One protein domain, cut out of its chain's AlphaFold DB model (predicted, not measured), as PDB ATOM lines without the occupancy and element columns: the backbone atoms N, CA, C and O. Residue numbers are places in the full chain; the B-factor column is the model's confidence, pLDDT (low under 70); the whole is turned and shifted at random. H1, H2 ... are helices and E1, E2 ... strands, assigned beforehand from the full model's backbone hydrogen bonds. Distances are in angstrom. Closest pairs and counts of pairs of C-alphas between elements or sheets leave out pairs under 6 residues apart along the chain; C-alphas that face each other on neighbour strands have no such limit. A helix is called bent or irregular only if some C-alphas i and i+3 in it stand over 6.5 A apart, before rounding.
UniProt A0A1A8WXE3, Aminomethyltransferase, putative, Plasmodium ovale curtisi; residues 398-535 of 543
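AT A GLANCE: This is residues 398 to 535 of the 543 residues of the protein "Aminomethyltransferase, putative" of Plasmodium ovale curtisi (UniProt A0A1A8WXE3). A small closed barrel of six antiparallel strands makes the main lobe, and a smaller lobe of H2, H3 and H4 sits off to one side of it, loosely joined, with H1 on the outside of the barrel between the two. H5 sits at the barrel on the side away from the helical lobe, residues 474 to 479 stick out as a free loop, and a long link, residues 455 to 465, leads from H4 back to the barrel. The printed part has 138 residues with five named helices and six named strands, in the order E1 H1 H2 H3 H4 E2 E3 E4 H5 E5 E6, and its class is mixed, helices and strands. It is compact, with a radius of gyration of the C-alphas of 16.2 A, and spans 46 by 32 by 28 A.

HOW THE PARTS SIT: Round the closed barrel run E1, residues 398 to 405, E4, residues 495 to 501, E3, residues 483 to 490, E2, residues 466 to 470, E5, residues 519 to 522, and E6, residues 529 to 535, and so back to E1. E1 and E4 are antiparallel at 147 degrees, with N 401 and O 498 2.8 A apart, within hydrogen-bond range. E2, E3 and E4 form a meander, each strand the antiparallel neighbour of the one before; N 499 and O 487 are 2.8 A apart, and N 468 and O 486 2.9 A. E3 bends by 56 degrees at residue 486. E2 and E5 pair through N 469 and O 520, 2.8 A, and the hairpin of E5 and E6 through N 521 and O 530, 2.9 A. The pairing of E6 is staggered: residues 529 to 532 pair with E5 and residues 532 to 535 with E1, where N 535 and O 402 are 2.7 A apart. H1, residues 406 to 412, is on the barrel, outside it, at a height of 8.2 A over the sheet; its closest C-alphas to E6 are those of Tyr 406 and Ile 532, 4.8 A. H5, residues 502 to 505, stands only just at the sheet's level, at a height of 3.8 A. H4, residues 439 to 454, is not on the barrel; it is close to H1 but not clearly touching, the closest C-alphas being those of Val 411 and Lys 443, 6.3 A. H3, residues 427 to 433, and H4 form a helical hairpin and touch, at a steep tilt of 40 degrees, opposite ways, with the C-alphas of Leu 433 and Leu 442 closest at 6.4 A. H2, residues 421 to 424, is close to H3 but not clearly touching, with the C-alphas of Tyr 424 and Gln 430 closest at 6.9 A. In H3 and H4 every O i to N i+4 pair is within hydrogen-bond range; in H1 1 of 3 is, beside 3 of 4 O i to N i+3 pairs, and H2 and H5 are too short for an O i to N i+4 pair.

IN THESE COORDINATES: E1 begins at C-alpha 398, (163.887, 235.990, 95.523), and is 20.7 A long from first to last C-alpha. E3 measures 19.9 A, E4 19.0 A and E6 18.9 A; E2 and E5 are shorter, at 12.9 A and 10.1 A. H4, the longest helix by residues, runs 22.4 A from C-alpha 439 at (146.947, 261.963, 84.659). H1 is irregular, with C-alphas 407 and 410 7.7 A apart. E6 ends at C-alpha 535, (160.099, 249.106, 90.389).

THE WHOLE: The two C-alphas farthest apart are those of His 435 and Asp 478, at 48.4 A. The printed part has no cut. The links H4 to E2, E2 to E3 and H5 to E5 are long, with 11, 12 and 13 residues. Mean pLDDT of the printed part is 73.9, and 41 residues are under 70, among them residues 416 to 422, 455 to 465 and 472 to 482.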
ATOM      1  N   TYR A 398     164.272 234.967  96.482       88.81
ATOM      2  CA  TYR A 398     163.887 235.990  95.523       88.81
ATOM      3  C   TYR A 398     163.384 237.268  96.190       88.81
ATOM      4  O   TYR A 398     162.790 237.249  97.263       88.81
ATOM      5  N   GLN A 399     163.610 238.390  95.520       89.50
ATOM      6  CA  GLN A 399     162.984 239.675  95.790       89.50
ATOM      7  C   GLN A 399     162.028 239.981  94.641       89.50
ATOM      8  O   GLN A 399     162.447 240.003  93.481       89.50
ATOM      9  N   LEU A 400     160.751 240.172  94.970       88.62
ATOM     10  CA  LEU A 400     159.716 240.496  93.997       88.62
ATOM     11  C   LEU A 400     159.760 241.992  93.661       88.62
ATOM     12  O   LEU A 400     159.809 242.841  94.551       88.62
ATOM     13  N   ALA A 401     159.728 242.301  92.373       88.75
ATOM     14  CA  ALA A 401     159.656 243.645  91.821       88.75
ATOM     15  C   ALA A 401     158.678 243.658  90.639       88.75
ATOM     16  O   ALA A 401     158.426 242.621  90.021       88.75
ATOM     17  N   ILE A 402     158.160 244.832  90.293       85.88
ATOM     18  CA  ILE A 402     157.476 245.032  89.012       85.88
ATOM     19  C   ILE A 402     158.520 245.505  88.007       85.88
ATOM     20  O   ILE A 402     159.428 246.255  88.351       85.88
ATOM     21  N   CYS A 403     158.443 245.045  86.766       86.06
ATOM     22  CA  CYS A 403     159.259 245.582  85.688       86.06
ATOM     23  C   CYS A 403     158.381 246.241  84.637       86.06
ATOM     24  O   CYS A 403     157.298 245.741  84.338       86.06
ATOM     25  N   ILE A 404     158.877 247.324  84.049       85.19
ATOM     26  CA  ILE A 404     158.236 248.029  82.941       85.19
ATOM     27  C   ILE A 404     159.208 248.075  81.769       85.19
ATOM     28  O   ILE A 404     160.409 248.268  81.947       85.19
ATOM     29  N   ASN A 405     158.707 247.888  80.558       84.81
ATOM     30  CA  ASN A 405     159.463 248.131  79.345       84.81
ATOM     31  C   ASN A 405     159.843 249.615  79.288       84.81
ATOM     32  O   ASN A 405     158.989 250.496  79.383       84.81
ATOM     33  N   TYR A 406     161.141 249.877  79.140       84.31
ATOM     34  CA  TYR A 406     161.715 251.211  79.291       84.31
ATOM     35  C   TYR A 406     161.095 252.248  78.339       84.31
ATOM     36  O   TYR A 406     161.033 253.425  78.675       84.31
ATOM     37  N   VAL A 407     160.571 251.815  77.184       82.25
ATOM     38  CA  VAL A 407     159.867 252.680  76.216       82.25
ATOM     39  C   VAL A 407     158.660 253.400  76.837       82.25
ATOM     40  O   VAL A 407     158.306 254.485  76.390       82.25
ATOM     41  N   TYR A 408     158.047 252.833  77.881       80.81
ATOM     42  CA  TYR A 408     156.846 253.374  78.530       80.81
ATOM     43  C   TYR A 408     157.124 254.065  79.874       80.81
ATOM     44  O   TYR A 408     156.184 254.400  80.600       80.81
ATOM     45  N   LEU A 409     158.397 254.291  80.223       80.62
ATOM     46  CA  LEU A 409     158.788 254.874  81.511       80.62
ATOM     47  C   LEU A 409     158.196 256.278  81.732       80.62
ATOM     48  O   LEU A 409     157.724 256.580  82.827       80.62
ATOM     49  N   ASP A 410     158.151 257.112  80.689       77.44
ATOM     50  CA  ASP A 410     157.650 258.491  80.796       77.44
ATOM     51  C   ASP A 410     156.144 258.555  81.098       77.44
ATOM     52  O   ASP A 410     155.707 259.390  81.893       77.44
ATOM     53  N   VAL A 411     155.353 257.625  80.540       77.38
ATOM     54  CA  VAL A 411     153.919 257.475  80.873       77.38
ATOM     55  C   VAL A 411     153.757 257.064  82.324       77.38
ATOM     56  O   VAL A 411     152.893 257.588  83.026       77.38
ATOM     57  N   PHE A 412     154.601 256.144  82.792       74.44
ATOM     58  CA  PHE A 412     154.538 255.688  84.172       74.44
ATOM     59  C   PHE A 412     154.796 256.827  85.169       74.44
ATOM     60  O   PHE A 412     154.110 256.913  86.187       74.44
ATOM     61  N   ARG A 413     155.729 257.729  84.845       73.75
ATOM     62  CA  ARG A 413     156.091 258.902  85.658       73.75
ATOM     63  C   ARG A 413     155.181 260.110  85.488       73.75
ATOM     64  O   ARG A 413     155.471 261.162  86.050       73.75
ATOM     65  N   LYS A 414     154.117 259.991  84.689       71.69
ATOM     66  CA  LYS A 414     153.206 261.099  84.374       71.69
ATOM     67  C   LYS A 414     153.932 262.297  83.734       71.69
ATOM     68  O   LYS A 414     153.428 263.419  83.764       71.69
ATOM     69  N   ASN A 415     155.100 262.076  83.118       70.19
ATOM     70  CA  ASN A 415     155.855 263.117  82.421       70.19
ATOM     71  C   ASN A 415     155.338 263.267  80.985       70.19
ATOM     72  O   ASN A 415     156.028 262.983  80.005       70.19
ATOM     73  N   PHE A 416     154.085 263.713  80.865       66.94
ATOM     74  CA  PHE A 416     153.392 263.802  79.579       66.94
ATOM     75  C   PHE A 416     153.956 264.893  78.648       66.94
ATOM     76  O   PHE A 416     153.572 264.956  77.484       66.94
ATOM     77  N   HIS A 417     154.875 265.737  79.128       62.75
ATOM     78  CA  HIS A 417     155.553 266.769  78.333       62.75
ATOM     79  C   HIS A 417     156.790 266.246  77.587       62.75
ATOM     80  O   HIS A 417     157.195 266.839  76.592       62.75
ATOM     81  N   SER A 418     157.368 265.134  78.051       61.09
ATOM     82  CA  SER A 418     158.557 264.489  77.477       61.09
ATOM     83  C   SER A 418     158.244 263.076  76.973       61.09
ATOM     84  O   SER A 418     159.112 262.206  76.981       61.09
ATOM     85  N   LEU A 419     157.002 262.808  76.563       63.56
ATOM     86  CA  LEU A 419     156.652 261.498  76.018       63.56
ATOM     87  C   LEU A 419     157.509 261.214  74.788       63.56
ATOM     88  O   LEU A 419     157.563 262.019  73.853       63.56
ATOM     89  N   ALA A 420     158.135 260.038  74.766       62.47
ATOM     90  CA  ALA A 420     158.760 259.524  73.562       62.47
ATOM     91  C   ALA A 420     157.781 259.621  72.374       62.47
ATOM     92  O   ALA A 420     156.585 259.344  72.511       62.47
ATOM     93  N   LYS A 421     158.294 259.987  71.191       62.56
ATOM     94  CA  LYS A 421     157.509 260.123  69.947       62.56
ATOM     95  C   LYS A 421     156.601 258.908  69.692       62.56
ATOM     96  O   LYS A 421     155.467 259.053  69.248       62.56
ATOM     97  N   THR A 422     157.078 257.730  70.089       64.56
ATOM     98  CA  THR A 422     156.393 256.436  70.010       64.56
ATOM     99  C   THR A 422     155.062 256.368  70.763       64.56
ATOM    100  O   THR A 422     154.208 255.577  70.384       64.56
ATOM    101  N   ILE A 423     154.857 257.165  71.816       70.25
ATOM    102  CA  ILE A 423     153.628 257.129  72.628       70.25
ATOM    103  C   ILE A 423     152.560 258.056  72.048       70.25
ATOM    104  O   ILE A 423     151.385 257.700  72.021       70.25
ATOM    105  N   TYR A 424     152.954 259.213  71.511       69.88
ATOM    106  CA  TYR A 424     152.032 260.058  70.751       69.88
ATOM    107  C   TYR A 424     151.568 259.385  69.458       69.88
ATOM    108  O   TYR A 424     150.461 259.651  69.004       69.88
ATOM    109  N   GLU A 425     152.383 258.515  68.872       73.38
ATOM    110  CA  GLU A 425     152.009 257.713  67.704       73.38
ATOM    111  C   GLU A 425     151.200 256.453  68.082       73.38
ATOM    112  O   GLU A 425     150.673 255.779  67.197       73.38
ATOM    113  N   ASP A 426     151.044 256.138  69.377       81.19
ATOM    114  CA  ASP A 426     150.297 254.963  69.829       81.19
ATOM    115  C   ASP A 426     148.794 255.115  69.548       81.19
ATOM    116  O   ASP A 426     148.145 256.092  69.947       81.19
ATOM    117  N   SER A 427     148.224 254.113  68.878       82.12
ATOM    118  CA  SER A 427     146.815 254.103  68.484       82.12
ATOM    119  C   SER A 427     145.868 254.188  69.679       82.12
ATOM    120  O   SER A 427     144.850 254.876  69.591       82.12
ATOM    121  N   VAL A 428     146.210 253.566  70.815       85.06
ATOM    122  CA  VAL A 428     145.384 253.598  72.031       85.06
ATOM    123  C   VAL A 428     145.314 255.014  72.579       85.06
ATOM    124  O   VAL A 428     144.234 255.512  72.903       85.06
ATOM    125  N   TYR A 429     146.468 255.683  72.648       83.81
ATOM    126  CA  TYR A 429     146.546 257.039  73.165       83.81
ATOM    127  C   TYR A 429     145.724 258.005  72.304       83.81
ATOM    128  O   TYR A 429     144.865 258.717  72.828       83.81
ATOM    129  N   GLN A 430     145.923 257.990  70.982       83.00
ATOM    130  CA  GLN A 430     145.235 258.917  70.076       83.00
ATOM    131  C   GLN A 430     143.724 258.673  69.991       83.00
ATOM    132  O   GLN A 430     142.964 259.638  69.939       83.00
ATOM    133  N   LYS A 431     143.281 257.409  69.977       85.38
ATOM    134  CA  LYS A 431     141.873 257.042  69.747       85.38
ATOM    135  C   LYS A 431     141.001 257.186  70.999       85.38
ATOM    136  O   LYS A 431     139.829 257.576  70.902       85.38
ATOM    137  N   TYR A 432     141.574 256.899  72.169       85.50
ATOM    138  CA  TYR A 432     140.815 256.750  73.414       85.50
ATOM    139  C   TYR A 432     141.202 257.748  74.502       85.50
ATOM    140  O   TYR A 432     140.329 258.253  75.199       85.50
ATOM    141  N   LEU A 433     142.488 258.056  74.657       84.56
ATOM    142  CA  LEU A 433     142.982 258.638  75.909       84.56
ATOM    143  C   LEU A 433     143.404 260.107  75.815       84.56
ATOM    144  O   LEU A 433     143.477 260.779  76.839       84.56
ATOM    145  N   LYS A 434     143.614 260.633  74.606       81.31
ATOM    146  CA  LYS A 434     144.076 262.008  74.339       81.31
ATOM    147  C   LYS A 434     143.280 263.110  75.049       81.31
ATOM    148  O   LYS A 434     143.817 264.180  75.319       81.31
ATOM    149  N   HIS A 435     141.995 262.876  75.307       78.31
ATOM    150  CA  HIS A 435     141.089 263.859  75.909       78.31
ATOM    151  C   HIS A 435     141.018 263.779  77.441       78.31
ATOM    152  O   HIS A 435     140.433 264.664  78.068       78.31
ATOM    153  N   ILE A 436     141.611 262.749  78.053       79.69
ATOM    154  CA  ILE A 436     141.587 262.553  79.503       79.69
ATOM    155  C   ILE A 436     142.570 263.527  80.151       79.69
ATOM    156  O   ILE A 436     143.773 263.460  79.923       79.69
ATOM    157  N   LYS A 437     142.046 264.426  80.991       74.38
ATOM    158  CA  LYS A 437     142.852 265.419  81.725       74.38
ATOM    159  C   LYS A 437     143.442 264.879  83.026       74.38
ATOM    160  O   LYS A 437     144.411 265.428  83.537       74.38
ATOM    161  N   ASN A 438     142.833 263.841  83.592       78.00
ATOM    162  CA  ASN A 438     143.312 263.230  84.820       78.00
ATOM    163  C   ASN A 438     144.485 262.287  84.502       78.00
ATOM    164  O   ASN A 438     144.276 261.196  83.973       78.00
ATOM    165  N   ASN A 439     145.699 262.710  84.854       73.94
ATOM    166  CA  ASN A 439     146.947 261.963  84.659       73.94
ATOM    167  C   ASN A 439     146.920 260.552  85.272       73.94
ATOM    168  O   ASN A 439     147.473 259.612  84.698       73.94
ATOM    169  N   ASP A 440     146.254 260.392  86.413       74.06
ATOM    170  CA  ASP A 440     146.166 259.132  87.151       74.06
ATOM    171  C   ASP A 440     145.273 258.137  86.411       74.06
ATOM    172  O   ASP A 440     145.647 256.981  86.190       74.06
ATOM    173  N   LEU A 441     144.106 258.603  85.966       77.50
ATOM    174  CA  LEU A 441     143.211 257.814  85.127       77.50
ATOM    175  C   LEU A 441     143.866 257.500  83.777       77.50
ATOM    176  O   LEU A 441     143.768 256.376  83.301       77.50
ATOM    177  N   LEU A 442     144.572 258.465  83.184       77.94
ATOM    178  CA  LEU A 442     145.278 258.307  81.916       77.94
ATOM    179  C   LEU A 442     146.326 257.186  81.983       77.94
ATOM    180  O   LEU A 442     146.314 256.301  81.128       77.94
ATOM    181  N   LYS A 443     147.182 257.185  83.016       79.75
ATOM    182  CA  LYS A 443     148.200 256.146  83.261       79.75
ATOM    183  C   LYS A 443     147.555 254.760  83.366       79.75
ATOM    184  O   LYS A 443     147.896 253.863  82.595       79.75
ATOM    185  N   SER A 444     146.604 254.591  84.288       78.75
ATOM    186  CA  SER A 444     145.965 253.293  84.551       78.75
ATOM    187  C   SER A 444     145.185 252.783  83.336       78.75
ATOM    188  O   SER A 444     145.323 251.619  82.961       78.75
ATOM    189  N   SER A 445     144.424 253.658  82.671       83.38
ATOM    190  CA  SER A 445     143.661 253.318  81.467       83.38
ATOM    191  C   SER A 445     144.565 252.987  80.280       83.38
ATOM    192  O   SER A 445     144.263 252.053  79.543       83.38
ATOM    193  N   PHE A 446     145.692 253.683  80.098       85.19
ATOM    194  CA  PHE A 446     146.657 253.362  79.041       85.19
ATOM    195  C   PHE A 446     147.166 251.929  79.162       85.19
ATOM    196  O   PHE A 446     147.057 251.152  78.213       85.19
ATOM    197  N   PHE A 447     147.667 251.554  80.340       82.69
ATOM    198  CA  PHE A 447     148.188 250.208  80.556       82.69
ATOM    199  C   PHE A 447     147.100 249.137  80.454       82.69
ATOM    200  O   PHE A 447     147.352 248.085  79.868       82.69
ATOM    201  N   LEU A 448     145.897 249.414  80.960       84.88
ATOM    202  CA  LEU A 448     144.751 248.512  80.868       84.88
ATOM    203  C   LEU A 448     144.336 248.254  79.411       84.88
ATOM    204  O   LEU A 448     144.251 247.105  78.985       84.88
ATOM    205  N   LEU A 449     144.098 249.310  78.627       86.62
ATOM    206  CA  LEU A 449     143.636 249.176  77.244       86.62
ATOM    207  C   LEU A 449     144.711 248.567  76.346       86.62
ATOM    208  O   LEU A 449     144.426 247.710  75.511       86.62
ATOM    209  N   LYS A 450     145.974 248.955  76.547       83.19
ATOM    210  CA  LYS A 450     147.087 248.374  75.799       83.19
ATOM    211  C   LYS A 450     147.258 246.888  76.114       83.19
ATOM    212  O   LYS A 450     147.518 246.096  75.212       83.19
ATOM    213  N   HIS A 451     147.048 246.499  77.372       79.75
ATOM    214  CA  HIS A 451     146.974 245.094  77.753       79.75
ATOM    215  C   HIS A 451     145.841 244.366  77.027       79.75
ATOM    216  O   HIS A 451     146.061 243.287  76.486       79.75
ATOM    217  N   ALA A 452     144.641 244.944  77.012       81.00
ATOM    218  CA  ALA A 452     143.478 244.339  76.374       81.00
ATOM    219  C   ALA A 452     143.656 244.135  74.859       81.00
ATOM    220  O   ALA A 452     143.175 243.149  74.315       81.00
ATOM    221  N   LEU A 453     144.374 245.027  74.170       80.38
ATOM    222  CA  LEU A 453     144.690 244.842  72.747       80.38
ATOM    223  C   LEU A 453     145.749 243.765  72.500       80.38
ATOM    224  O   LEU A 453     145.676 243.034  71.511       80.38
ATOM    225  N   ASN A 454     146.746 243.681  73.382       72.25
ATOM    226  CA  ASN A 454     147.871 242.758  73.239       72.25
ATOM    227  C   ASN A 454     147.544 241.332  73.711       72.25
ATOM    228  O   ASN A 454     148.319 240.417  73.445       72.25
ATOM    229  N   SER A 455     146.408 241.107  74.375       63.22
ATOM    230  CA  SER A 455     146.057 239.821  74.992       63.22
ATOM    231  C   SER A 455     145.717 238.686  74.012       63.22
ATOM    232  O   SER A 455     145.199 237.654  74.435       63.22
ATOM    233  N   LYS A 456     146.020 238.840  72.715       53.34
ATOM    234  CA  LYS A 456     145.985 237.736  71.741       53.34
ATOM    235  C   LYS A 456     147.033 236.665  72.060       53.34
ATOM    236  O   LYS A 456     146.818 235.492  71.765       53.34
ATOM    237  N   ASP A 457     148.129 237.055  72.709       47.59
ATOM    238  CA  ASP A 457     149.179 236.147  73.152       47.59
ATOM    239  C   ASP A 457     148.978 235.785  74.626       47.59
ATOM    240  O   ASP A 457     149.306 236.569  75.505       47.59
ATOM    241  N   LYS A 458     148.416 234.589  74.848       46.91
ATOM    242  CA  LYS A 458     148.496 233.710  76.033       46.91
ATOM    243  C   LYS A 458     148.488 234.384  77.425       46.91
ATOM    244  O   LYS A 458     149.395 235.128  77.784       46.91
ATOM    245  N   ILE A 459     147.538 233.940  78.269       53.03
ATOM    246  CA  ILE A 459     147.642 233.823  79.750       53.03
ATOM    247  C   ILE A 459     149.110 233.794  80.148       53.03
ATOM    248  O   ILE A 459     149.794 232.980  79.530       53.03
ATOM    249  N   ILE A 460     149.568 234.605  81.125       49.19
ATOM    250  CA  ILE A 460     150.973 234.637  81.593       49.19
ATOM    251  C   ILE A 460     151.513 233.217  81.602       49.19
ATOM    252  O   ILE A 460     151.272 232.441  82.529       49.19
ATOM    253  N   CYS A 461     152.179 232.840  80.518       43.84
ATOM    254  CA  CYS A 461     152.381 231.432  80.285       43.84
ATOM    255  C   CYS A 461     153.678 231.161  81.010       43.84
ATOM    256  O   CYS A 461     154.709 231.739  80.659       43.84
ATOM    257  N   HIS A 462     153.639 230.298  82.025       49.00
ATOM    258  CA  HIS A 462     154.784 229.939  82.872       49.00
ATOM    259  C   HIS A 462     156.028 229.461  82.078       49.00
ATOM    260  O   HIS A 462     157.094 229.249  82.649       49.00
ATOM    261  N   GLN A 463     155.897 229.317  80.755       44.00
ATOM    262  CA  GLN A 463     156.899 228.923  79.772       44.00
ATOM    263  C   GLN A 463     157.640 230.106  79.099       44.00
ATOM    264  O   GLN A 463     158.720 229.890  78.552       44.00
ATOM    265  N   GLN A 464     157.146 231.351  79.170       52.69
ATOM    266  CA  GLN A 464     157.838 232.554  78.664       52.69
ATOM    267  C   GLN A 464     158.727 233.188  79.747       52.69
ATOM    268  O   GLN A 464     158.613 234.362  80.093       52.69
ATOM    269  N   GLN A 465     159.608 232.380  80.333       66.94
ATOM    270  CA  GLN A 465     160.560 232.838  81.340       66.94
ATOM    271  C   GLN A 465     161.696 233.619  80.665       66.94
ATOM    272  O   GLN A 465     162.543 233.031  79.984       66.94
ATOM    273  N   TYR A 466     161.757 234.927  80.904       74.75
ATOM    274  CA  TYR A 466     162.877 235.758  80.466       74.75
ATOM    275  C   TYR A 466     163.942 235.813  81.554       74.75
ATOM    276  O   TYR A 466     163.638 235.925  82.742       74.75
ATOM    277  N   ASN A 467     165.209 235.755  81.152       80.25
ATOM    278  CA  ASN A 467     166.313 236.013  82.063       80.25
ATOM    279  C   ASN A 467     166.527 237.520  82.182       80.25
ATOM    280  O   ASN A 467     166.586 238.213  81.167       80.25
ATOM    281  N   VAL A 468     166.684 238.005  83.409       81.62
ATOM    282  CA  VAL A 468     167.036 239.401  83.677       81.62
ATOM    283  C   VAL A 468     168.541 239.516  83.716       81.62
ATOM    284  O   VAL A 468     169.199 238.801  84.468       81.62
ATOM    285  N   ILE A 469     169.082 240.414  82.913       83.31
ATOM    286  CA  ILE A 469     170.508 240.585  82.703       83.31
ATOM    287  C   ILE A 469     170.863 242.039  82.977       83.31
ATOM    288  O   ILE A 469     170.222 242.947  82.457       83.31
ATOM    289  N   ILE A 470     171.917 242.259  83.757       80.69
ATOM    290  CA  ILE A 470     172.510 243.586  83.919       80.69
ATOM    291  C   ILE A 470     173.758 243.706  83.044       80.69
ATOM    292  O   ILE A 470     174.601 242.803  83.021       80.69
ATOM    293  N   GLN A 471     173.861 244.803  82.295       78.19
ATOM    294  CA  GLN A 471     175.051 245.136  81.514       78.19
ATOM    295  C   GLN A 471     175.853 246.218  82.234       78.19
ATOM    296  O   GLN A 471     175.367 247.331  82.443       78.19
ATOM    297  N   ASN A 472     177.096 245.900  82.588       63.25
ATOM    298  CA  ASN A 472     178.006 246.855  83.207       63.25
ATOM    299  C   ASN A 472     178.529 247.846  82.158       63.25
ATOM    300  O   ASN A 472     179.019 247.437  81.109       63.25
ATOM    301  N   ARG A 473     178.462 249.153  82.444       52.62
ATOM    302  CA  ARG A 473     178.932 250.210  81.521       52.62
ATOM    303  C   ARG A 473     180.460 250.256  81.350       52.62
ATOM    304  O   ARG A 473     180.934 250.916  80.435       52.62
ATOM    305  N   ASN A 474     181.222 249.555  82.192       45.62
ATOM    306  CA  ASN A 474     182.668 249.762  82.343       45.62
ATOM    307  C   ASN A 474     183.590 248.818  81.551       45.62
ATOM    308  O   ASN A 474     184.792 248.821  81.800       45.62
ATOM    309  N   THR A 475     183.102 248.043  80.582       42.03
ATOM    310  CA  THR A 475     183.993 247.231  79.732       42.03
ATOM    311  C   THR A 475     183.778 247.555  78.263       42.03
ATOM    312  O   THR A 475     182.834 247.085  77.629       42.03
ATOM    313  N   ASN A 476     184.671 248.393  77.733       39.41
ATOM    314  CA  ASN A 476     184.852 248.571  76.300       39.41
ATOM    315  C   ASN A 476     185.133 247.216  75.647       39.41
ATOM    316  O   ASN A 476     186.017 246.504  76.107       39.41
ATOM    317  N   LYS A 477     184.398 246.933  74.564       42.12
ATOM    318  CA  LYS A 477     184.713 245.945  73.521       42.12
ATOM    319  C   LYS A 477     185.326 244.643  74.042       42.12
ATOM    320  O   LYS A 477     186.521 244.443  73.919       42.12
ATOM    321  N   ASP A 478     184.487 243.788  74.606       36.62
ATOM    322  CA  ASP A 478     184.417 242.369  74.257       36.62
ATOM    323  C   ASP A 478     183.225 241.761  75.002       36.62
ATOM    324  O   ASP A 478     182.832 242.196  76.087       36.62
ATOM    325  N   SER A 479     182.555 240.809  74.364       47.56
ATOM    326  CA  SER A 479     181.456 240.050  74.953       47.56
ATOM    327  C   SER A 479     181.856 239.468  76.323       47.56
ATOM    328  O   SER A 479     183.015 239.114  76.509       47.56
ATOM    329  N   SER A 480     180.895 239.315  77.259       41.72
ATOM    330  CA  SER A 480     180.787 238.148  78.184       41.72
ATOM    331  C   SER A 480     180.582 238.333  79.703       41.72
ATOM    332  O   SER A 480     180.590 237.322  80.395       41.72
ATOM    333  N   LEU A 481     180.270 239.504  80.274       50.25
ATOM    334  CA  LEU A 481     179.871 239.564  81.705       50.25
ATOM    335  C   LEU A 481     178.464 240.119  81.925       50.25
ATOM    336  O   LEU A 481     178.203 240.980  82.761       50.25
ATOM    337  N   SER A 482     177.523 239.579  81.155       58.66
ATOM    338  CA  SER A 482     176.104 239.811  81.368       58.66
ATOM    339  C   SER A 482     175.633 238.867  82.486       58.66
ATOM    340  O   SER A 482     175.556 237.647  82.337       58.66
ATOM    341  N   THR A 483     175.430 239.417  83.684       75.75
ATOM    342  CA  THR A 483     175.089 238.596  84.854       75.75
ATOM    343  C   THR A 483     173.582 238.404  84.889       75.75
ATOM    344  O   THR A 483     172.838 239.378  84.975       75.75
ATOM    345  N   ASN A 484     173.119 237.152  84.831       82.25
ATOM    346  CA  ASN A 484     171.708 236.850  85.052       82.25
ATOM    347  C   ASN A 484     171.376 237.086  86.529       82.25
ATOM    348  O   ASN A 484     171.875 236.342  87.374       82.25
ATOM    349  N   ILE A 485     170.528 238.066  86.826       85.00
ATOM    350  CA  ILE A 485     170.139 238.468  88.183       85.00
ATOM    351  C   ILE A 485     168.746 237.991  88.593       85.00
ATOM    352  O   ILE A 485     168.375 238.159  89.750       85.00
ATOM    353  N   GLY A 486     167.972 237.376  87.697       85.56
ATOM    354  CA  GLY A 486     166.594 237.007  88.002       85.56
ATOM    355  C   GLY A 486     165.786 236.521  86.811       85.56
ATOM    356  O   GLY A 486     166.307 236.273  85.720       85.56
ATOM    357  N   HIS A 487     164.484 236.402  87.042       85.31
ATOM    358  CA  HIS A 487     163.520 235.953  86.046       85.31
ATOM    359  C   HIS A 487     162.355 236.927  85.948       85.31
ATOM    360  O   HIS A 487     161.866 237.395  86.973       85.31
ATOM    361  N   VAL A 488     161.903 237.201  84.729       80.88
ATOM    362  CA  VAL A 488     160.717 238.023  84.478       80.88
ATOM    363  C   VAL A 488     159.648 237.204  83.779       80.88
ATOM    364  O   VAL A 488     159.935 236.430  82.864       80.88
ATOM    365  N   PHE A 489     158.416 237.443  84.210       75.94
ATOM    366  CA  PHE A 489     157.195 236.964  83.588       75.94
ATOM    367  C   PHE A 489     156.404 238.185  83.118       75.94
ATOM    368  O   PHE A 489     155.861 238.933  83.935       75.94
ATOM    369  N   PHE A 490     156.395 238.417  81.806       69.00
ATOM    370  CA  PHE A 490     155.569 239.463  81.208       69.00
ATOM    371  C   PHE A 490     154.128 239.013  81.108       69.00
ATOM    372  O   PHE A 490     153.844 237.835  80.902       69.00
ATOM    373  N   TYR A 491     153.237 239.992  81.185       60.94
ATOM    374  CA  TYR A 491     151.828 239.786  80.890       60.94
ATOM    375  C   TYR A 491     151.348 240.580  79.672       60.94
ATOM    376  O   TYR A 491     150.327 240.234  79.098       60.94
ATOM    377  N   ASN A 492     152.084 241.606  79.226       62.28
ATOM    378  CA  ASN A 492     151.681 242.403  78.055       62.28
ATOM    379  C   ASN A 492     152.834 243.094  77.297       62.28
ATOM    380  O   ASN A 492     152.612 244.147  76.702       62.28
ATOM    381  N   GLN A 493     154.064 242.563  77.352       66.38
ATOM    382  CA  GLN A 493     155.308 243.190  76.837       66.38
ATOM    383  C   GLN A 493     155.611 244.615  77.359       66.38
ATOM    384  O   GLN A 493     156.615 245.225  76.977       66.38
ATOM    385  N   ILE A 494     154.768 245.148  78.246       74.19
ATOM    386  CA  ILE A 494     154.860 246.500  78.800       74.19
ATOM    387  C   ILE A 494     155.192 246.419  80.275       74.19
ATOM    388  O   ILE A 494     156.070 247.134  80.727       74.19
ATOM    389  N   MET A 495     154.536 245.530  81.012       78.44
ATOM    390  CA  MET A 495     154.756 245.297  82.427       78.44
ATOM    391  C   MET A 495     154.865 243.796  82.723       78.44
ATOM    392  O   MET A 495     154.360 242.943  81.982       78.44
ATOM    393  N   GLY A 496     155.557 243.470  83.810       79.81
ATOM    394  CA  GLY A 496     155.779 242.096  84.236       79.81
ATOM    395  C   GLY A 496     156.155 241.982  85.706       79.81
ATOM    396  O   GLY A 496     156.523 242.963  86.354       79.81
ATOM    397  N   LEU A 497     156.076 240.758  86.222       84.44
ATOM    398  CA  LEU A 497     156.571 240.406  87.549       84.44
ATOM    399  C   LEU A 497     158.018 239.932  87.437       84.44
ATOM    400  O   LEU A 497     158.338 239.050  86.636       84.44
ATOM    401  N   CYS A 498     158.887 240.509  88.258       87.94
ATOM    402  CA  CYS A 498     160.317 240.254  88.274       87.94
ATOM    403  C   CYS A 498     160.729 239.600  89.598       87.94
ATOM    404  O   CYS A 498     160.550 240.171  90.671       87.94
ATOM    405  N   PHE A 499     161.315 238.408  89.515       88.06
ATOM    406  CA  PHE A 499     161.870 237.657  90.637       88.06
ATOM    407  C   PHE A 499     163.394 237.750  90.605       88.06
ATOM    408  O   PHE A 499     164.072 236.972  89.924       88.06
ATOM    409  N   LEU A 500     163.943 238.709  91.345       89.19
ATOM    410  CA  LEU A 500     165.383 238.938  91.437       89.19
ATOM    411  C   LEU A 500     166.004 237.968  92.440       89.19
ATOM    412  O   LEU A 500     165.535 237.855  93.566       89.19
ATOM    413  N   VAL A 501     167.073 237.268  92.069       89.31
ATOM    414  CA  VAL A 501     167.772 236.342  92.970       89.31
ATOM    415  C   VAL A 501     168.545 237.150  94.010       89.31
ATOM    416  O   VAL A 501     169.578 237.735  93.679       89.31
ATOM    417  N   LYS A 502     168.105 237.128  95.277       86.38
ATOM    418  CA  LYS A 502     168.676 237.972  96.346       86.38
ATOM    419  C   LYS A 502     170.190 237.858  96.455       86.38
ATOM    420  O   LYS A 502     170.878 238.867  96.401       86.38
ATOM    421  N   LYS A 503     170.714 236.629  96.479       85.94
ATOM    422  CA  LYS A 503     172.161 236.354  96.561       85.94
ATOM    423  C   LYS A 503     172.981 237.032  95.451       85.94
ATOM    424  O   LYS A 503     174.157 237.313  95.649       85.94
ATOM    425  N   LYS A 504     172.386 237.247  94.272       84.44
ATOM    426  CA  LYS A 504     173.069 237.881  93.138       84.44
ATOM    427  C   LYS A 504     173.029 239.402  93.215       84.44
ATOM    428  O   LYS A 504     173.967 240.031  92.747       84.44
ATOM    429  N   ILE A 505     171.976 239.972  93.800       85.38
ATOM    430  CA  ILE A 505     171.795 241.426  93.893       85.38
ATOM    431  C   ILE A 505     172.388 242.028  95.174       85.38
ATOM    432  O   ILE A 505     172.806 243.176  95.149       85.38
ATOM    433  N   THR A 506     172.513 241.271  96.273       80.38
ATOM    434  CA  THR A 506     173.020 241.786  97.566       80.38
ATOM    435  C   THR A 506     174.449 242.318  97.523       80.38
ATOM    436  O   THR A 506     174.813 243.142  98.351       80.38
ATOM    437  N   HIS A 507     175.269 241.849  96.581       75.12
ATOM    438  CA  HIS A 507     176.657 242.295  96.421       75.12
ATOM    439  C   HIS A 507     176.829 243.328  95.298       75.12
ATOM    440  O   HIS A 507     177.956 243.684  94.963       75.12
ATOM    441  N   MET A 508     175.733 243.784  94.683       77.81
ATOM    442  CA  MET A 508     175.794 244.782  93.621       77.81
ATOM    443  C   MET A 508     175.916 246.180  94.220       77.81
ATOM    444  O   MET A 508     175.148 246.563  95.094       77.81
ATOM    445  N   THR A 509     176.880 246.951  93.720       59.84
ATOM    446  CA  THR A 509     177.079 248.359  94.097       59.84
ATOM    447  C   THR A 509     176.173 249.311  93.316       59.84
ATOM    448  O   THR A 509     176.033 250.469  93.692       59.84
ATOM    449  N   GLN A 510     175.590 248.844  92.208       69.12
ATOM    450  CA  GLN A 510     174.696 249.629  91.365       69.12
ATOM    451  C   GLN A 510     173.266 249.568  91.906       69.12
ATOM    452  O   GLN A 510     172.722 248.479  92.094       69.12
ATOM    453  N   ASP A 511     172.643 250.733  92.084       78.50
ATOM    454  CA  ASP A 511     171.218 250.816  92.385       78.50
ATOM    455  C   ASP A 511     170.396 250.405  91.153       78.50
ATOM    456  O   ASP A 511     170.423 251.068  90.110       78.50
ATOM    457  N   LEU A 512     169.694 249.278  91.293       83.00
ATOM    458  CA  LEU A 512     168.902 248.628  90.248       83.00
ATOM    459  C   LEU A 512     167.636 249.410  89.873       83.00
ATOM    460  O   LEU A 512     167.033 249.119  88.839       83.00
ATOM    461  N   TYR A 513     167.225 250.364  90.708       82.94
ATOM    462  CA  TYR A 513     165.962 251.089  90.578       82.94
ATOM    463  C   TYR A 513     166.129 252.485  89.958       82.94
ATOM    464  O   TYR A 513     165.178 253.258  89.892       82.94
ATOM    465  N   THR A 514     167.326 252.818  89.462       82.50
ATOM    466  CA  THR A 514     167.600 254.111  88.809       82.50
ATOM    467  C   THR A 514     167.394 254.065  87.296       82.50
ATOM    468  O   THR A 514     167.564 253.026  86.659       82.50
ATOM    469  N   ASP A 515     167.138 255.215  86.667       73.00
ATOM    470  CA  ASP A 515     166.991 255.316  85.197       73.00
ATOM    471  C   ASP A 515     168.271 255.007  84.440       73.00
ATOM    472  O   ASP A 515     168.264 254.649  83.263       73.00
ATOM    473  N   SER A 516     169.400 255.171  85.123       75.12
ATOM    474  CA  SER A 516     170.716 254.865  84.584       75.12
ATOM    475  C   SER A 516     170.980 253.357  84.508       75.12
ATOM    476  O   SER A 516     171.941 252.933  83.862       75.12
ATOM    477  N   SER A 517     170.116 252.543  85.122       80.00
ATOM    478  CA  SER A 517     170.243 251.092  85.149       80.00
ATOM    479  C   SER A 517     170.124 250.510  83.744       80.00
ATOM    480  O   SER A 517     169.168 250.748  82.997       80.00
ATOM    481  N   ASN A 518     171.130 249.724  83.379       83.25
ATOM    482  CA  ASN A 518     171.222 249.031  82.101       83.25
ATOM    483  C   ASN A 518     170.742 247.587  82.283       83.25
ATOM    484  O   ASN A 518     171.521 246.634  82.194       83.25
ATOM    485  N   ILE A 519     169.458 247.446  82.612       86.75
ATOM    486  CA  ILE A 519     168.817 246.154  82.857       86.75
ATOM    487  C   ILE A 519     168.040 245.751  81.612       86.75
ATOM    488  O   ILE A 519     167.268 246.530  81.049       86.75
ATOM    489  N   TYR A 520     168.261 244.517  81.184       85.50
ATOM    490  CA  TYR A 520     167.682 243.949  79.983       85.50
ATOM    491  C   TYR A 520     167.037 242.606  80.287       85.50
ATOM    492  O   TYR A 520     167.464 241.875  81.181       85.50
ATOM    493  N   ILE A 521     166.030 242.258  79.503       84.19
ATOM    494  CA  ILE A 521     165.480 240.910  79.450       84.19
ATOM    495  C   ILE A 521     166.006 240.207  78.207       84.19
ATOM    496  O   ILE A 521     166.154 240.825  77.152       84.19
ATOM    497  N   LYS A 522     166.261 238.908  78.333       79.94
ATOM    498  CA  LYS A 522     166.625 238.046  77.211       79.94
ATOM    499  C   LYS A 522     165.763 236.792  77.221       79.94
ATOM    500  O   LYS A 522     165.692 236.089  78.237       79.94
ATOM    501  N   SER A 523     165.097 236.535  76.098       74.12
ATOM    502  CA  SER A 523     164.364 235.289  75.872       74.12
ATOM    503  C   SER A 523     165.346 234.129  75.708       74.12
ATOM    504  O   SER A 523     166.493 234.318  75.308       74.12
ATOM    505  N   LYS A 524     164.905 232.901  75.994       64.12
ATOM    506  CA  LYS A 524     165.670 231.706  75.601       64.12
ATOM    507  C   LYS A 524     165.587 231.431  74.094       64.12
ATOM    508  O   LYS A 524     166.432 230.703  73.589       64.12
ATOM    509  N   LEU A 525     164.569 231.972  73.420       59.81
ATOM    510  CA  LEU A 525     164.250 231.700  72.014       59.81
ATOM    511  C   LEU A 525     164.650 232.843  71.070       59.81
ATOM    512  O   LEU A 525     165.001 232.569  69.931       59.81
ATOM    513  N   ASP A 526     164.636 234.088  71.553       60.53
ATOM    514  CA  ASP A 526     164.994 235.285  70.780       60.53
ATOM    515  C   ASP A 526     166.296 235.915  71.280       60.53
ATOM    516  O   ASP A 526     166.528 236.035  72.488       60.53
ATOM    517  N   GLU A 527     167.128 236.381  70.345       59.19
ATOM    518  CA  GLU A 527     168.385 237.079  70.651       59.19
ATOM    519  C   GLU A 527     168.200 238.557  71.020       59.19
ATOM    520  O   GLU A 527     169.132 239.189  71.527       59.19
ATOM    521  N   ASN A 528     166.999 239.107  70.817       67.00
ATOM    522  CA  ASN A 528     166.715 240.511  71.082       67.00
ATOM    523  C   ASN A 528     166.673 240.796  72.589       67.00
ATOM    524  O   ASN A 528     165.894 240.214  73.346       67.00
ATOM    525  N   ASN A 529     167.519 241.735  73.020       76.19
ATOM    526  CA  ASN A 529     167.513 242.254  74.381       76.19
ATOM    527  C   ASN A 529     166.553 243.443  74.461       76.19
ATOM    528  O   ASN A 529     166.748 244.438  73.764       76.19
ATOM    529  N   HIS A 530     165.572 243.389  75.359       81.69
ATOM    530  CA  HIS A 530     164.696 244.536  75.618       81.69
ATOM    531  C   HIS A 530     165.088 245.202  76.929       81.69
ATOM    532  O   HIS A 530     165.275 244.523  77.939       81.69
ATOM    533  N   ARG A 531     165.229 246.528  76.923       86.06
ATOM    534  CA  ARG A 531     165.552 247.285  78.135       86.06
ATOM    535  C   ARG A 531     164.322 247.379  79.031       86.06
ATOM    536  O   ARG A 531     163.232 247.709  78.561       86.06
ATOM    537  N   ILE A 532     164.517 247.137  80.319       88.00
ATOM    538  CA  ILE A 532     163.467 247.243  81.328       88.00
ATOM    539  C   ILE A 532     163.890 248.177  82.456       88.00
ATOM    540  O   ILE A 532     165.075 248.362  82.729       88.00
ATOM    541  N   PHE A 533     162.894 248.746  83.116       88.06
ATOM    542  CA  PHE A 533     163.019 249.477  84.363       88.06
ATOM    543  C   PHE A 533     162.407 248.636  85.484       88.06
ATOM    544  O   PHE A 533     161.345 248.040  85.293       88.06
ATOM    545  N   LEU A 534     163.082 248.549  86.629       88.06
ATOM    546  CA  LEU A 534     162.586 247.825  87.796       88.06
ATOM    547  C   LEU A 534     161.947 248.807  88.772       88.06
ATOM    548  O   LEU A 534     162.489 249.874  89.030       88.06
ATOM    549  N   LEU A 535     160.824 248.401  89.345       83.62
ATOM    550  CA  LEU A 535     160.099 249.106  90.389       83.62
ATOM    551  C   LEU A 535     160.099 248.241  91.647       83.62
ATOM    552  O   LEU A 535     159.664 247.079  91.591       83.62
TER     553      LEU A 535